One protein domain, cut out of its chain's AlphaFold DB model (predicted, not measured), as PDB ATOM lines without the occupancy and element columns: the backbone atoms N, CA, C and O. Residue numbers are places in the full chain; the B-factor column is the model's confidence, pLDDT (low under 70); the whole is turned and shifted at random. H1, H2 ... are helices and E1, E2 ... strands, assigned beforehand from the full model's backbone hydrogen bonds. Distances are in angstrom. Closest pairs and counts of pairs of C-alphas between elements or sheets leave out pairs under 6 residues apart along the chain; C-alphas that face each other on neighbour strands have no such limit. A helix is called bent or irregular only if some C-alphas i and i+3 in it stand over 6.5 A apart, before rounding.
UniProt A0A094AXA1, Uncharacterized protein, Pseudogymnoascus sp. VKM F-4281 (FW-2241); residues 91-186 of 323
ATOM      1  N   TRP A  91      42.868  -5.481  30.465       38.28
ATOM      2  CA  TRP A  91      44.216  -5.852  30.057       38.28
ATOM      3  C   TRP A  91      44.172  -7.293  29.567       38.28
ATOM      4  O   TRP A  91      43.712  -8.172  30.293       38.28
ATOM      5  N   TYR A  92      44.619  -7.526  28.335       37.94
ATOM      6  CA  TYR A  92      44.720  -8.871  27.779       37.94
ATOM      7  C   TYR A  92      46.177  -9.299  27.735       37.94
ATOM      8  O   TYR A  92      47.074  -8.509  27.422       37.94
ATOM      9  N   LEU A  93      46.374 -10.573  28.039       47.88
ATOM     10  CA  LEU A  93      47.655 -11.241  28.006       47.88
ATOM     11  C   LEU A  93      47.666 -12.216  26.835       47.88
ATOM     12  O   LEU A  93      46.861 -13.139  26.776       47.88
ATOM     13  N   LEU A  94      48.543 -11.948  25.871       43.47
ATOM     14  CA  LEU A  94      48.708 -12.750  24.667       43.47
ATOM     15  C   LEU A  94      50.100 -13.375  24.721       43.47
ATOM     16  O   LEU A  94      51.103 -12.678  24.573       43.47
ATOM     17  N   THR A  95      50.168 -14.686  24.922       46.09
ATOM     18  CA  THR A  95      51.381 -15.454  24.625       46.09
ATOM     19  C   THR A  95      51.423 -15.671  23.116       46.09
ATOM     20  O   THR A  95      50.482 -16.231  22.548       46.09
ATOM     21  N   SER A  96      52.465 -15.191  22.432       43.03
ATOM     22  CA  SER A  96      52.630 -15.483  21.007       43.03
ATOM     23  C   SER A  96      52.971 -16.962  20.825       43.03
ATOM     24  O   SER A  96      53.770 -17.529  21.568       43.03
ATOM     25  N   ALA A  97      52.392 -17.588  19.797       47.22
ATOM     26  CA  ALA A  97      52.691 -18.974  19.420       47.22
ATOM     27  C   ALA A  97      54.174 -19.196  19.057       47.22
ATOM     28  O   ALA A  97      54.616 -20.333  18.932       47.22
ATOM     29  N   ASP A  98      54.942 -18.120  18.877       47.19
ATOM     30  CA  ASP A  98      56.359 -18.175  18.543       47.19
ATOM     31  C   ASP A  98      57.291 -18.300  19.764       47.19
ATOM     32  O   ASP A  98      58.492 -18.390  19.562       47.19
ATOM     33  N   THR A  99      56.799 -18.356  21.013       53.81
ATOM     34  CA  THR A  99      57.601 -18.499  22.264       53.81
ATOM     35  C   THR A  99      58.700 -17.442  22.487       53.81
ATOM     36  O   THR A  99      59.468 -17.527  23.442       53.81
ATOM     37  N   THR A 100      58.811 -16.422  21.627       60.31
ATOM     38  CA  THR A 100      59.988 -15.530  21.611       60.31
ATOM     39  C   THR A 100      59.782 -14.198  22.321       60.31
ATOM     40  O   THR A 100      60.768 -13.537  22.658       60.31
ATOM     41  N   SER A 101      58.535 -13.783  22.559       63.53
ATOM     42  CA  SER A 101      58.243 -12.500  23.204       63.53
ATOM     43  C   SER A 101      57.001 -12.561  24.081       63.53
ATOM     44  O   SER A 101      56.019 -13.219  23.749       63.53
ATOM     45  N   PHE A 102      57.037 -11.812  25.180       64.12
ATOM     46  CA  PHE A 102      55.896 -11.631  26.066       64.12
ATOM     47  C   PHE A 102      55.354 -10.205  25.934       64.12
ATOM     48  O   PHE A 102      56.115  -9.231  25.977       64.12
ATOM     49  N   ARG A 103      54.034 -10.079  25.736       70.31
ATOM     50  CA  ARG A 103      53.376  -8.797  25.452       70.31
ATOM     51  C   ARG A 103      52.147  -8.600  26.329       70.31
ATOM     52  O   ARG A 103      51.251  -9.442  26.358       70.31
ATOM     53  N   SER A 104      52.079  -7.440  26.976       67.69
ATOM     54  CA  SER A 104      50.846  -6.937  27.577       67.69
ATOM     55  C   SER A 104      50.216  -5.909  26.641       67.69
ATOM     56  O   SER A 104      50.872  -4.968  26.181       67.69
ATOM     57  N   THR A 105      48.934  -6.097  26.334       70.12
ATOM     58  CA  THR A 105      48.170  -5.156  25.507       70.12
ATOM     59  C   THR A 105      47.039  -4.539  26.312       70.12
ATOM     60  O   THR A 105      46.251  -5.253  26.938       70.12
ATOM     61  N   GLY A 106      46.950  -3.213  26.283       67.56
ATOM     62  CA  GLY A 106      45.792  -2.482  26.774       67.56
ATOM     63  C   GLY A 106      44.697  -2.490  25.714       67.56
ATOM     64  O   GLY A 106      44.969  -2.258  24.536       67.56
ATOM     65  N   SER A 107      43.457  -2.764  26.117       62.53
ATOM     66  CA  SER A 107      42.294  -2.546  25.260       62.53
ATOM     67  C   SER A 107      41.669  -1.195  25.592       62.53
ATOM     68  O   SER A 107      41.284  -0.933  26.733       62.53
ATOM     69  N   THR A 108      41.571  -0.327  24.589       67.19
ATOM     70  CA  THR A 108      40.777   0.903  24.698       67.19
ATOM     71  C   THR A 108      39.286   0.587  24.549       67.19
ATOM     72  O   THR A 108      38.912  -0.434  23.974       67.19
ATOM     73  N   GLN A 109      38.402   1.492  24.991       63.56
ATOM     74  CA  GLN A 109      36.944   1.337  24.827       63.56
ATOM     75  C   GLN A 109      36.483   1.103  23.376       63.56
ATOM     76  O   GLN A 109      35.365   0.643  23.167       63.56
ATOM     77  N   MET A 110      37.325   1.407  22.383       64.62
ATOM     78  CA  MET A 110      37.034   1.207  20.961       64.62
ATOM     79  C   MET A 110      37.653  -0.074  20.379       64.62
ATOM     80  O   MET A 110      37.662  -0.247  19.165       64.62
ATOM     81  N   GLY A 111      38.195  -0.964  21.214       57.62
ATOM     82  CA  GLY A 111      38.783  -2.228  20.764       57.62
ATOM     83  C   GLY A 111      40.148  -2.093  20.081       57.62
ATOM     84  O   GLY A 111      40.667  -3.088  19.583       57.62
ATOM     85  N   LEU A 112      40.761  -0.902  20.075       59.31
ATOM     86  CA  LEU A 112      42.153  -0.759  19.648       59.31
ATOM     87  C   LEU A 112      43.060  -1.364  20.723       59.31
ATOM     88  O   LEU A 112      42.966  -0.991  21.897       59.31
ATOM     89  N   LEU A 113      43.894  -2.311  20.291       62.34
ATOM     90  CA  LEU A 113      44.934  -2.957  21.084       62.34
ATOM     91  C   LEU A 113      46.200  -2.108  21.008       62.34
ATOM     92  O   LEU A 113      46.798  -1.974  19.941       62.34
ATOM     93  N   GLU A 114      46.614  -1.556  22.138       71.62
ATOM     94  CA  GLU A 114      47.905  -0.886  22.272       71.62
ATOM     95  C   GLU A 114      48.859  -1.813  23.027       71.62
ATOM     96  O   GLU A 114      48.502  -2.350  24.076       71.62
ATOM     97  N   ILE A 115      50.064  -2.041  22.498       66.25
ATOM     98  CA  ILE A 115      51.105  -2.775  23.229       66.25
ATOM     99  C   ILE A 115      51.644  -1.833  24.297       66.25
ATOM    100  O   ILE A 115      52.259  -0.823  23.974       66.25
ATOM    101  N   VAL A 116      51.431  -2.177  25.562       67.88
ATOM    102  CA  VAL A 116      51.817  -1.318  26.687       67.88
ATOM    103  C   VAL A 116      53.160  -1.732  27.264       67.88
ATOM    104  O   VAL A 116      53.913  -0.893  27.754       67.88
ATOM    105  N   THR A 117      53.513  -3.013  27.188       72.06
ATOM    106  CA  THR A 117      54.843  -3.467  27.597       72.06
ATOM    107  C   THR A 117      55.285  -4.654  26.752       72.06
ATOM    108  O   THR A 117      54.509  -5.572  26.477       72.06
ATOM    109  N   HIS A 118      56.547  -4.622  26.332       70.25
ATOM    110  CA  HIS A 118      57.213  -5.708  25.627       70.25
ATOM    111  C   HIS A 118      58.369  -6.189  26.496       70.25
ATOM    112  O   HIS A 118      59.262  -5.409  26.825       70.25
ATOM    113  N   PHE A 119      58.363  -7.469  26.846       68.50
ATOM    114  CA  PHE A 119      59.472  -8.090  27.557       68.50
ATOM    115  C   PHE A 119      60.293  -8.899  26.556       68.50
ATOM    116  O   PHE A 119      59.749  -9.699  25.790       68.50
ATOM    117  N   ALA A 120      61.600  -8.626  26.518       62.66
ATOM    118  CA  ALA A 120      62.534  -9.381  25.694       62.66
ATOM    119  C   ALA A 120      62.592 -10.848  26.153       62.66
ATOM    120  O   ALA A 120      62.201 -11.161  27.275       62.66
ATOM    121  N   LYS A 121      63.081 -11.717  25.260       53.69
ATOM    122  CA  LYS A 121      63.184 -13.177  25.391       53.69
ATOM    123  C   LYS A 121      63.192 -13.691  26.841       53.69
ATOM    124  O   LYS A 121      64.176 -13.539  27.560       53.69
ATOM    125  N   GLY A 122      62.117 -14.382  27.196       58.09
ATOM    126  CA  GLY A 122      61.970 -15.216  28.381       58.09
ATOM    127  C   GLY A 122      60.846 -16.216  28.113       58.09
ATOM    128  O   GLY A 122      59.857 -15.857  27.475       58.09
ATOM    129  N   GLU A 123      61.017 -17.464  28.536       58.22
ATOM    130  CA  GLU A 123      60.059 -18.565  28.341       58.22
ATOM    131  C   GLU A 123      58.866 -18.400  29.301       58.22
ATOM    132  O   GLU A 123      58.695 -19.148  30.258       58.22
ATOM    133  N   ALA A 124      58.074 -17.342  29.111       63.12
ATOM    134  CA  ALA A 124      56.880 -17.094  29.910       63.12
ATOM    135  C   ALA A 124      55.673 -17.787  29.264       63.12
ATOM    136  O   ALA A 124      55.058 -17.257  28.337       63.12
ATOM    137  N   GLU A 125      55.324 -18.964  29.778       66.81
ATOM    138  CA  GLU A 125      54.084 -19.668  29.448       66.81
ATOM    139  C   GLU A 125      53.062 -19.521  30.585       66.81
ATOM    140  O   GLU A 125      53.426 -19.498  31.759       66.81
ATOM    141  N   ALA A 126      51.779 -19.420  30.222       74.69
ATOM    142  CA  ALA A 126      50.635 -19.326  31.136       74.69
ATOM    143  C   ALA A 126      50.684 -18.138  32.132       74.69
ATOM    144  O   ALA A 126      50.827 -18.301  33.348       74.69
ATOM    145  N   PRO A 127      50.578 -16.900  31.625       74.06
ATOM    146  CA  PRO A 127      50.818 -15.730  32.444       74.06
ATOM    147  C   PRO A 127      49.641 -15.361  33.339       74.06
ATOM    148  O   PRO A 127      48.480 -15.453  32.947       74.06
ATOM    149  N   GLY A 128      49.988 -14.818  34.499       69.50
ATOM    150  CA  GLY A 128      49.084 -14.100  35.381       69.50
ATOM    151  C   GLY A 128      49.644 -12.734  35.743       69.50
ATOM    152  O   GLY A 128      50.838 -12.473  35.579       69.50
ATOM    153  N   ILE A 129      48.779 -11.836  36.214       73.75
ATOM    154  CA  ILE A 129      49.186 -10.506  36.670       73.75
ATOM    155  C   ILE A 129      48.665 -10.258  38.079       73.75
ATOM    156  O   ILE A 129      47.466 -10.282  38.343       73.75
ATOM    157  N   PHE A 130      49.585  -9.978  38.991       68.75
ATOM    158  CA  PHE A 130      49.269  -9.563  40.347       68.75
ATOM    159  C   PHE A 130      50.286  -8.520  40.796       68.75
ATOM    160  O   PHE A 130      51.442  -8.509  40.371       68.75
ATOM    161  N   VAL A 131      49.834  -7.607  41.647       63.16
ATOM    162  CA  VAL A 131      50.682  -6.562  42.213       63.16
ATOM    163  C   VAL A 131      51.168  -7.059  43.568       63.16
ATOM    164  O   VAL A 131      50.416  -7.071  44.539       63.16
ATOM    165  N   VAL A 132      52.424  -7.495  43.626       63.09
ATOM    166  CA  VAL A 132      53.112  -7.861  44.871       63.09
ATOM    167  C   VAL A 132      54.136  -6.798  45.233       63.09
ATOM    168  O   VAL A 132      54.934  -6.373  44.404       63.09
ATOM    169  N   ASN A 133      54.156  -6.425  46.510       60.66
ATOM    170  CA  ASN A 133      55.266  -5.686  47.095       60.66
ATOM    171  C   ASN A 133      56.321  -6.704  47.565       60.66
ATOM    172  O   ASN A 133      56.179  -7.243  48.662       60.66
ATOM    173  N   GLY A 134      57.349  -7.004  46.761       60.41
ATOM    174  CA  GLY A 134      58.453  -7.879  47.188       60.41
ATOM    175  C   GLY A 134      59.036  -8.798  46.110       60.41
ATOM    176  O   GLY A 134      58.940  -8.510  44.923       60.41
ATOM    177  N   SER A 135      59.692  -9.874  46.569       58.31
ATOM    178  CA  SER A 135      60.404 -10.880  45.759       58.31
ATOM    179  C   SER A 135      59.557 -11.456  44.615       58.31
ATOM    180  O   SER A 135      58.338 -11.562  44.722       58.31
ATOM    181  N   THR A 136      60.226 -11.850  43.529       68.12
ATOM    182  CA  THR A 136      59.629 -12.214  42.233       68.12
ATOM    183  C   THR A 136      59.047 -13.625  42.168       68.12
ATOM    184  O   THR A 136      58.242 -13.899  41.282       68.12
ATOM    185  N   ASN A 137      59.425 -14.527  43.080       81.00
ATOM    186  CA  ASN A 137      58.965 -15.916  43.043       81.00
ATOM    187  C   ASN A 137      57.721 -16.108  43.922       81.00
ATOM    188  O   ASN A 137      57.727 -15.772  45.104       81.00
ATOM    189  N   ILE A 138      56.666 -16.700  43.354       82.31
ATOM    190  CA  ILE A 138      55.409 -17.012  44.064       82.31
ATOM    191  C   ILE A 138      55.477 -18.288  44.914       82.31
ATOM    192  O   ILE A 138      54.579 -18.552  45.712       82.31
ATOM    193  N   ALA A 139      56.538 -19.076  44.739       83.75
ATOM    194  CA  ALA A 139      56.820 -20.309  45.462       83.75
ATOM    195  C   ALA A 139      58.341 -20.493  45.617       83.75
ATOM    196  O   ALA A 139      59.129 -19.772  45.003       83.75
ATOM    197  N   LEU A 140      58.759 -21.466  46.433       80.69
ATOM    198  CA  LEU A 140      60.166 -21.869  46.498       80.69
ATOM    199  C   LEU A 140      60.614 -22.438  45.141       80.69
ATOM    200  O   LEU A 140      59.865 -23.159  44.483       80.69
ATOM    201  N   GLU A 141      61.841 -22.134  44.724       78.69
ATOM    202  CA  GLU A 141      62.355 -22.534  43.405       78.69
ATOM    203  C   GLU A 141      62.370 -24.061  43.231       78.69
ATOM    204  O   GLU A 141      61.984 -24.582  42.192       78.69
ATOM    205  N   ASN A 142      62.701 -24.796  44.293       76.62
ATOM    206  CA  ASN A 142      62.781 -26.255  44.274       76.62
ATOM    207  C   ASN A 142      61.422 -26.976  44.275       76.62
ATOM    208  O   ASN A 142      61.410 -28.204  44.207       76.62
ATOM    209  N   VAL A 143      60.294 -26.262  44.382       78.19
ATOM    210  CA  VAL A 143      58.962 -26.889  44.337       78.19
ATOM    211  C   VAL A 143      58.272 -26.750  42.983       78.19
ATOM    212  O   VAL A 143      57.164 -27.258  42.846       78.19
ATOM    213  N   ASN A 144      58.878 -26.078  41.993       85.50
ATOM    214  CA  ASN A 144      58.295 -25.873  40.657       85.50
ATOM    215  C   ASN A 144      56.834 -25.390  40.716       85.50
ATOM    216  O   ASN A 144      55.950 -25.984  40.102       85.50
ATOM    217  N   THR A 145      56.555 -24.377  41.546       88.44
ATOM    218  CA  THR A 145      55.184 -23.898  41.824       88.44
ATOM    219  C   THR A 145      54.258 -25.040  42.257       88.44
ATOM    220  O   THR A 145      53.163 -25.228  41.739       88.44
ATOM    221  N   TYR A 146      54.737 -25.852  43.201       85.81
ATOM    222  CA  TYR A 146      54.064 -27.066  43.671       85.81
ATOM    223  C   TYR A 146      53.748 -28.049  42.532       85.81
ATOM    224  O   TYR A 146      52.699 -28.685  42.550       85.81
ATOM    225  N   ASN A 147      54.659 -28.151  41.554       84.25
ATOM    226  CA  ASN A 147      54.533 -28.931  40.319       84.25
ATOM    227  C   ASN A 147      53.200 -28.661  39.591       84.25
ATOM    228  O   ASN A 147      52.495 -29.572  39.158       84.25
ATOM    229  N   SER A 148      52.855 -27.376  39.487       88.75
ATOM    230  CA  SER A 148      51.699 -26.894  38.735       88.75
ATOM    231  C   SER A 148      52.061 -25.713  37.848       88.75
ATOM    232  O   SER A 148      53.005 -24.966  38.112       88.75
ATOM    233  N   GLN A 149      51.315 -25.568  36.761       89.88
ATOM    234  CA  GLN A 149      51.384 -24.424  35.872       89.88
ATOM    235  C   GLN A 149      50.215 -23.500  36.185       89.88
ATOM    236  O   GLN A 149      49.103 -23.965  36.400       89.88
ATOM    237  N   ASN A 150      50.466 -22.194  36.231       91.75
ATOM    238  CA  ASN A 150      49.412 -21.225  36.490       91.75
ATOM    239  C   ASN A 150      48.310 -21.286  35.423       91.75
ATOM    240  O   ASN A 150      48.616 -21.406  34.242       91.75
ATOM    241  N   THR A 151      47.054 -21.122  35.829       91.25
ATOM    242  CA  THR A 151      45.906 -21.081  34.908       91.25
ATOM    243  C   THR A 151      45.043 -19.855  35.166       91.25
ATOM    244  O   THR A 151      44.568 -19.216  34.225       91.25
ATOM    245  N   HIS A 152      44.825 -19.513  36.436       90.38
ATOM    246  CA  HIS A 152      44.063 -18.340  36.833       90.38
ATOM    247  C   HIS A 152      44.450 -17.855  38.231       90.38
ATOM    248  O   HIS A 152      44.845 -18.639  39.089       90.38
ATOM    249  N   GLU A 153      44.231 -16.574  38.502       87.56
ATOM    250  CA  GLU A 153      44.272 -16.020  39.849       87.56
ATOM    251  C   GLU A 153      42.911 -15.445  40.234       87.56
ATOM    252  O   GLU A 153      42.458 -14.431  39.696       87.56
ATOM    253  N   LEU A 154      42.258 -16.060  41.220       88.44
ATOM    254  CA  LEU A 154      40.993 -15.554  41.736       88.44
ATOM    255  C   LEU A 154      41.245 -14.466  42.780       88.44
ATOM    256  O   LEU A 154      41.813 -14.717  43.841       88.44
ATOM    257  N   THR A 155      40.753 -13.260  42.507       88.38
ATOM    258  CA  THR A 155      40.765 -12.149  43.466       88.38
ATOM    259  C   THR A 155      39.534 -12.214  44.368       88.38
ATOM    260  O   THR A 155      38.401 -12.137  43.896       88.38
ATOM    261  N   ILE A 156      39.747 -12.297  45.680       84.06
ATOM    262  CA  ILE A 156      38.700 -12.245  46.701       84.06
ATOM    263  C   ILE A 156      38.777 -10.890  47.399       84.06
ATOM    264  O   ILE A 156      39.689 -10.628  48.186       84.06
ATOM    265  N   VAL A 157      37.802 -10.025  47.127       84.81
ATOM    266  CA  VAL A 157      37.715  -8.698  47.746       84.81
ATOM    267  C   VAL A 157      36.932  -8.809  49.054       84.81
ATOM    268  O   VAL A 157      35.711  -8.953  49.058       84.81
ATOM    269  N   GLY A 158      37.643  -8.765  50.180       82.81
ATOM    270  CA  GLY A 158      37.045  -8.655  51.507       82.81
ATOM    271  C   GLY A 158      36.911  -7.196  51.950       82.81
ATOM    272  O   GLY A 158      37.626  -6.319  51.473       82.81
ATOM    273  N   SER A 159      36.039  -6.937  52.927       86.00
ATOM    274  CA  SER A 159      35.817  -5.589  53.477       86.00
ATOM    275  C   SER A 159      37.056  -4.957  54.131       86.00
ATOM    276  O   SER A 159      37.126  -3.736  54.229       86.00
ATOM    277  N   GLY A 160      38.024  -5.767  54.577       85.62
ATOM    278  CA  GLY A 160      39.268  -5.295  55.202       85.62
ATOM    279  C   GLY A 160      40.555  -5.612  54.433       85.62
ATOM    280  O   GLY A 160      41.596  -5.045  54.747       85.62
ATOM    281  N   ARG A 161      40.520  -6.531  53.459       84.00
ATOM    282  CA  ARG A 161      41.680  -6.905  52.632       84.00
ATOM    283  C   ARG A 161      41.251  -7.638  51.370       84.00
ATOM    284  O   ARG A 161      40.281  -8.394  51.394       84.00
ATOM    285  N   THR A 162      42.039  -7.477  50.314       82.38
ATOM    286  CA  THR A 162      41.984  -8.328  49.123       82.38
ATOM    287  C   THR A 162      42.911  -9.523  49.320       82.38
ATOM    288  O   THR A 162      44.062  -9.355  49.719       82.38
ATOM    289  N   ALA A 163      42.406 -10.725  49.066       85.62
ATOM    290  CA  ALA A 163      43.191 -11.951  48.990       85.62
ATOM    291  C   ALA A 163      43.196 -12.464  47.547       85.62
ATOM    292  O   ALA A 163      42.299 -12.143  46.770       85.62
ATOM    293  N   TYR A 164      44.187 -13.278  47.203       86.62
ATOM    294  CA  TYR A 164      44.275 -13.922  45.896       86.62
ATOM    295  C   TYR A 164      44.395 -15.431  46.089       86.62
ATOM    296  O   TYR A 164      45.001 -15.884  47.064       86.62
ATOM    297  N   ILE A 165      43.812 -16.200  45.181       89.50
ATOM    298  CA  ILE A 165      43.982 -17.648  45.097       89.50
ATOM    299  C   ILE A 165      44.692 -17.940  43.783       89.50
ATOM    300  O   ILE A 165      44.153 -17.644  42.721       89.50
ATOM    301  N   TYR A 166      45.883 -18.524  43.872       90.56
ATOM    302  CA  TYR A 166      46.563 -19.151  42.749       90.56
ATOM    303  C   TYR A 166      45.757 -20.378  42.338       90.56
ATOM    304  O   TYR A 166      45.426 -21.186  43.202       90.56
ATOM    305  N   MET A 167      45.443 -20.519  41.057       92.75
ATOM    306  CA  MET A 167      44.735 -21.667  40.504       92.75
ATOM    307  C   MET A 167      45.568 -22.204  39.348       92.75
ATOM    308  O   MET A 167      45.560 -21.641  38.253       92.75
ATOM    309  N   GLY A 168      46.306 -23.275  39.609       92.06
ATOM    310  CA  GLY A 168      47.134 -23.942  38.616       92.06
ATOM    311  C   GLY A 168      46.631 -25.328  38.241       92.06
ATOM    312  O   GLY A 168      45.889 -25.967  38.995       92.06
ATOM    313  N   ASP A 169      47.086 -25.797  37.088       89.75
ATOM    314  CA  ASP A 169      46.930 -27.164  36.607       89.75
ATOM    315  C   ASP A 169      48.221 -27.959  36.881       89.75
ATOM    316  O   ASP A 169      49.318 -27.591  36.454       89.75
ATOM    317  N   ALA A 170      48.101 -29.074  37.600       87.12
ATOM    318  CA  ALA A 170      49.144 -30.086  37.734       87.12
ATOM    319  C   ALA A 170      48.995 -31.091  36.587       87.12
ATOM    320  O   ALA A 170      48.274 -32.089  36.687       87.12
ATOM    321  N   TRP A 171      49.647 -30.791  35.464       85.88
ATOM    322  CA  TRP A 171      49.529 -31.576  34.239       85.88
ATOM    323  C   TRP A 171      50.073 -32.999  34.399       85.88
ATOM    324  O   TRP A 171      51.230 -33.215  34.757       85.88
ATOM    325  N   SER A 172      49.257 -33.980  34.021       80.06
ATOM    326  CA  SER A 172      49.706 -35.338  33.711       80.06
ATOM    327  C   SER A 172      49.815 -35.462  32.190       80.06
ATOM    328  O   SER A 172      48.877 -35.087  31.491       80.06
ATOM    329  N   LYS A 173      50.953 -35.947  31.664       78.06
ATOM    330  CA  LYS A 173      51.319 -35.941  30.227       78.06
ATOM    331  C   LYS A 173      50.186 -36.428  29.303       78.06
ATOM    332  O   LYS A 173      50.102 -37.610  28.982       78.06
ATOM    333  N   GLY A 174      49.336 -35.504  28.855       67.69
ATOM    334  CA  GLY A 174      48.220 -35.762  27.941       67.69
ATOM    335  C   GLY A 174      47.087 -36.628  28.503       67.69
ATOM    336  O   GLY A 174      46.319 -37.176  27.716       67.69
ATOM    337  N   SER A 175      46.975 -36.788  29.826       73.44
ATOM    338  CA  SER A 175      45.964 -37.661  30.432       73.44
ATOM    339  C   SER A 175      44.850 -36.878  31.134       73.44
ATOM    340  O   SER A 175      45.033 -35.747  31.592       73.44
ATOM    341  N   ALA A 176      43.689 -37.523  31.276       79.06
ATOM    342  CA  ALA A 176      42.582 -37.029  32.094       79.06
ATOM    343  C   ALA A 176      42.890 -37.040  33.608       79.06
ATOM    344  O   ALA A 176      42.051 -36.612  34.390       79.06
ATOM    345  N   ALA A 177      44.073 -37.516  34.019       76.25
ATOM    346  CA  ALA A 177      44.522 -37.532  35.410       76.25
ATOM    347  C   ALA A 177      45.243 -36.236  35.832       76.25
ATOM    348  O   ALA A 177      45.886 -36.209  36.877       76.25
ATOM    349  N   SER A 178      45.180 -35.174  35.020       84.81
ATOM    350  CA  SER A 178      45.643 -33.845  35.444       84.81
ATOM    351  C   SER A 178      44.800 -33.349  36.627       84.81
ATOM    352  O   SER A 178      43.596 -33.605  36.675       84.81
ATOM    353  N   ASN A 179      45.426 -32.654  37.576       86.00
ATOM    354  CA  ASN A 179      44.782 -32.215  38.819       86.00
ATOM    355  C   ASN A 179      44.845 -30.685  38.979       86.00
ATOM    356  O   ASN A 179      45.555 -30.012  38.237       86.00
ATOM    357  N   TYR A 180      44.119 -30.136  39.951       89.88
ATOM    358  CA  TYR A 180      44.081 -28.703  40.238       89.88
ATOM    359  C   TYR A 180      44.846 -28.374  41.522       89.88
ATOM    360  O   TYR A 180      44.636 -29.006  42.557       89.88
ATOM    361  N   ILE A 181      45.684 -27.338  41.479       87.19
ATOM    362  CA  ILE A 181      46.409 -26.807  42.639       87.19
ATOM    363  C   ILE A 181      45.899 -25.406  42.936       87.19
ATOM    364  O   ILE A 181      46.221 -24.451  42.230       87.19
ATOM    365  N   TRP A 182      45.052 -25.287  43.958       91.19
ATOM    366  CA  TRP A 182      44.468 -24.010  44.358       91.19
ATOM    367  C   TRP A 182      45.006 -23.596  45.720       91.19
ATOM    368  O   TRP A 182      44.781 -24.281  46.717       91.19
ATOM    369  N   LEU A 183      45.735 -22.485  45.765       87.50
ATOM    370  CA  LEU A 183      46.497 -22.078  46.942       87.50
ATOM    371  C   LEU A 183      46.245 -20.604  47.271       87.50
ATOM    372  O   LEU A 183      46.263 -19.767  46.368       87.50
ATOM    373  N   PRO A 184      46.052 -20.237  48.550       87.12
ATOM    374  CA  PRO A 184      45.999 -18.835  48.928       87.12
ATOM    375  C   PRO A 184      47.363 -18.182  48.680       87.12
ATOM    376  O   PRO A 184      48.388 -18.613  49.206       87.12
ATOM    377  N   MET A 185      47.378 -17.092  47.921       84.06
ATOM    378  CA  MET A 185      48.554 -16.247  47.730       84.06
ATOM    379  C   MET A 185      48.644 -15.253  48.889       84.06
ATOM    380  O   MET A 185      48.478 -14.043  48.745       84.06
ATOM    381  N   THR A 186      48.870 -15.766  50.093       68.94
ATOM    382  CA  THR A 186      49.181 -14.948  51.264       68.94
ATOM    383  C   THR A 186      50.694 -14.837  51.373       68.94
ATOM    384  O   THR A 186      51.340 -15.717  51.930       68.94
TER     385      THR A 186
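What this domain is: This is residues 91 to 186 of the 323 residues of an uncharacterized protein of Pseudogymnoascus sp. VKM F-4281 (FW-2241) (UniProt A0A094AXA1). Two small, separate sheets of three strands each make two lobes, E1 E2 E3 and E4 E5 E6, with the unnamed stretch of residues 120 to 140 running between them. The short, irregular helix H1 only grazes the second sheet, and residues 157 to 162 and 172 to 177 stick out from that lobe. The printed part has 96 residues, with named elements in the order E1 E2 E3 H1 E4 E5 E6, mostly strand. Each sheet, antiparallel in the order E1 - E2 - E3 or E4 - E5 - E6, is a meander, each strand the antiparallel neighbour of the one before. The whole is loose, with a radius of gyration of the C-alphas of 15.5 A and spans of 41 by 39 by 28 A.

How they stand to each other: E5, residues 162 to 170, is the inner strand between E4, residues 149 to 157, and E6, residues 179 to 184. E4 and E5 form a hairpin at 159 degrees, with N 154 and O 165 2.9 A apart, within hydrogen-bond range. E5 and E6 form a hairpin at 160 degrees, with N 168 and O 181 at 2.9 A. H1, residues 141 to 147, only grazes this sheet with residues 145 to 147; its closest C-alphas to E5 are those of Asn 147 and Ala 170, 6.1 A apart. H1 is irregular, with C-alphas 142 and 145 8.3 A apart; 1 of 3 O i to N i+4 pairs and 3 of 4 O i to N i+3 pairs are within range. In the other sheet, only just strongly twisted with C-alphas up to 4.3 A off its best plane, E2, residues 102 to 107, pairs with E1, residues 91 to 95, through N 92 and O 105 at 3.1 A, and with E3, residues 113 to 119, through N 106 and O 114 at 2.8 A. E1, E2 and E3 are apart from E4, E5 and E6.

Where its parts are: E1 begins at C-alpha 91 (44.216, -5.852, 30.057). E4 measures 24.0 A and E5 25.6 A. E6 ends at C-alpha 184 (45.999, -18.835, 48.928).

The domain as a whole: The farthest C-alphas, of Met 110 and Asn 142, are 44.3 A apart. The printed part has no cut. The link E3 to H1, 21 residues, is long. Mean pLDDT of the printed part is 73.5; 40 residues are under 70, among them 91 to 102 and 130 to 136.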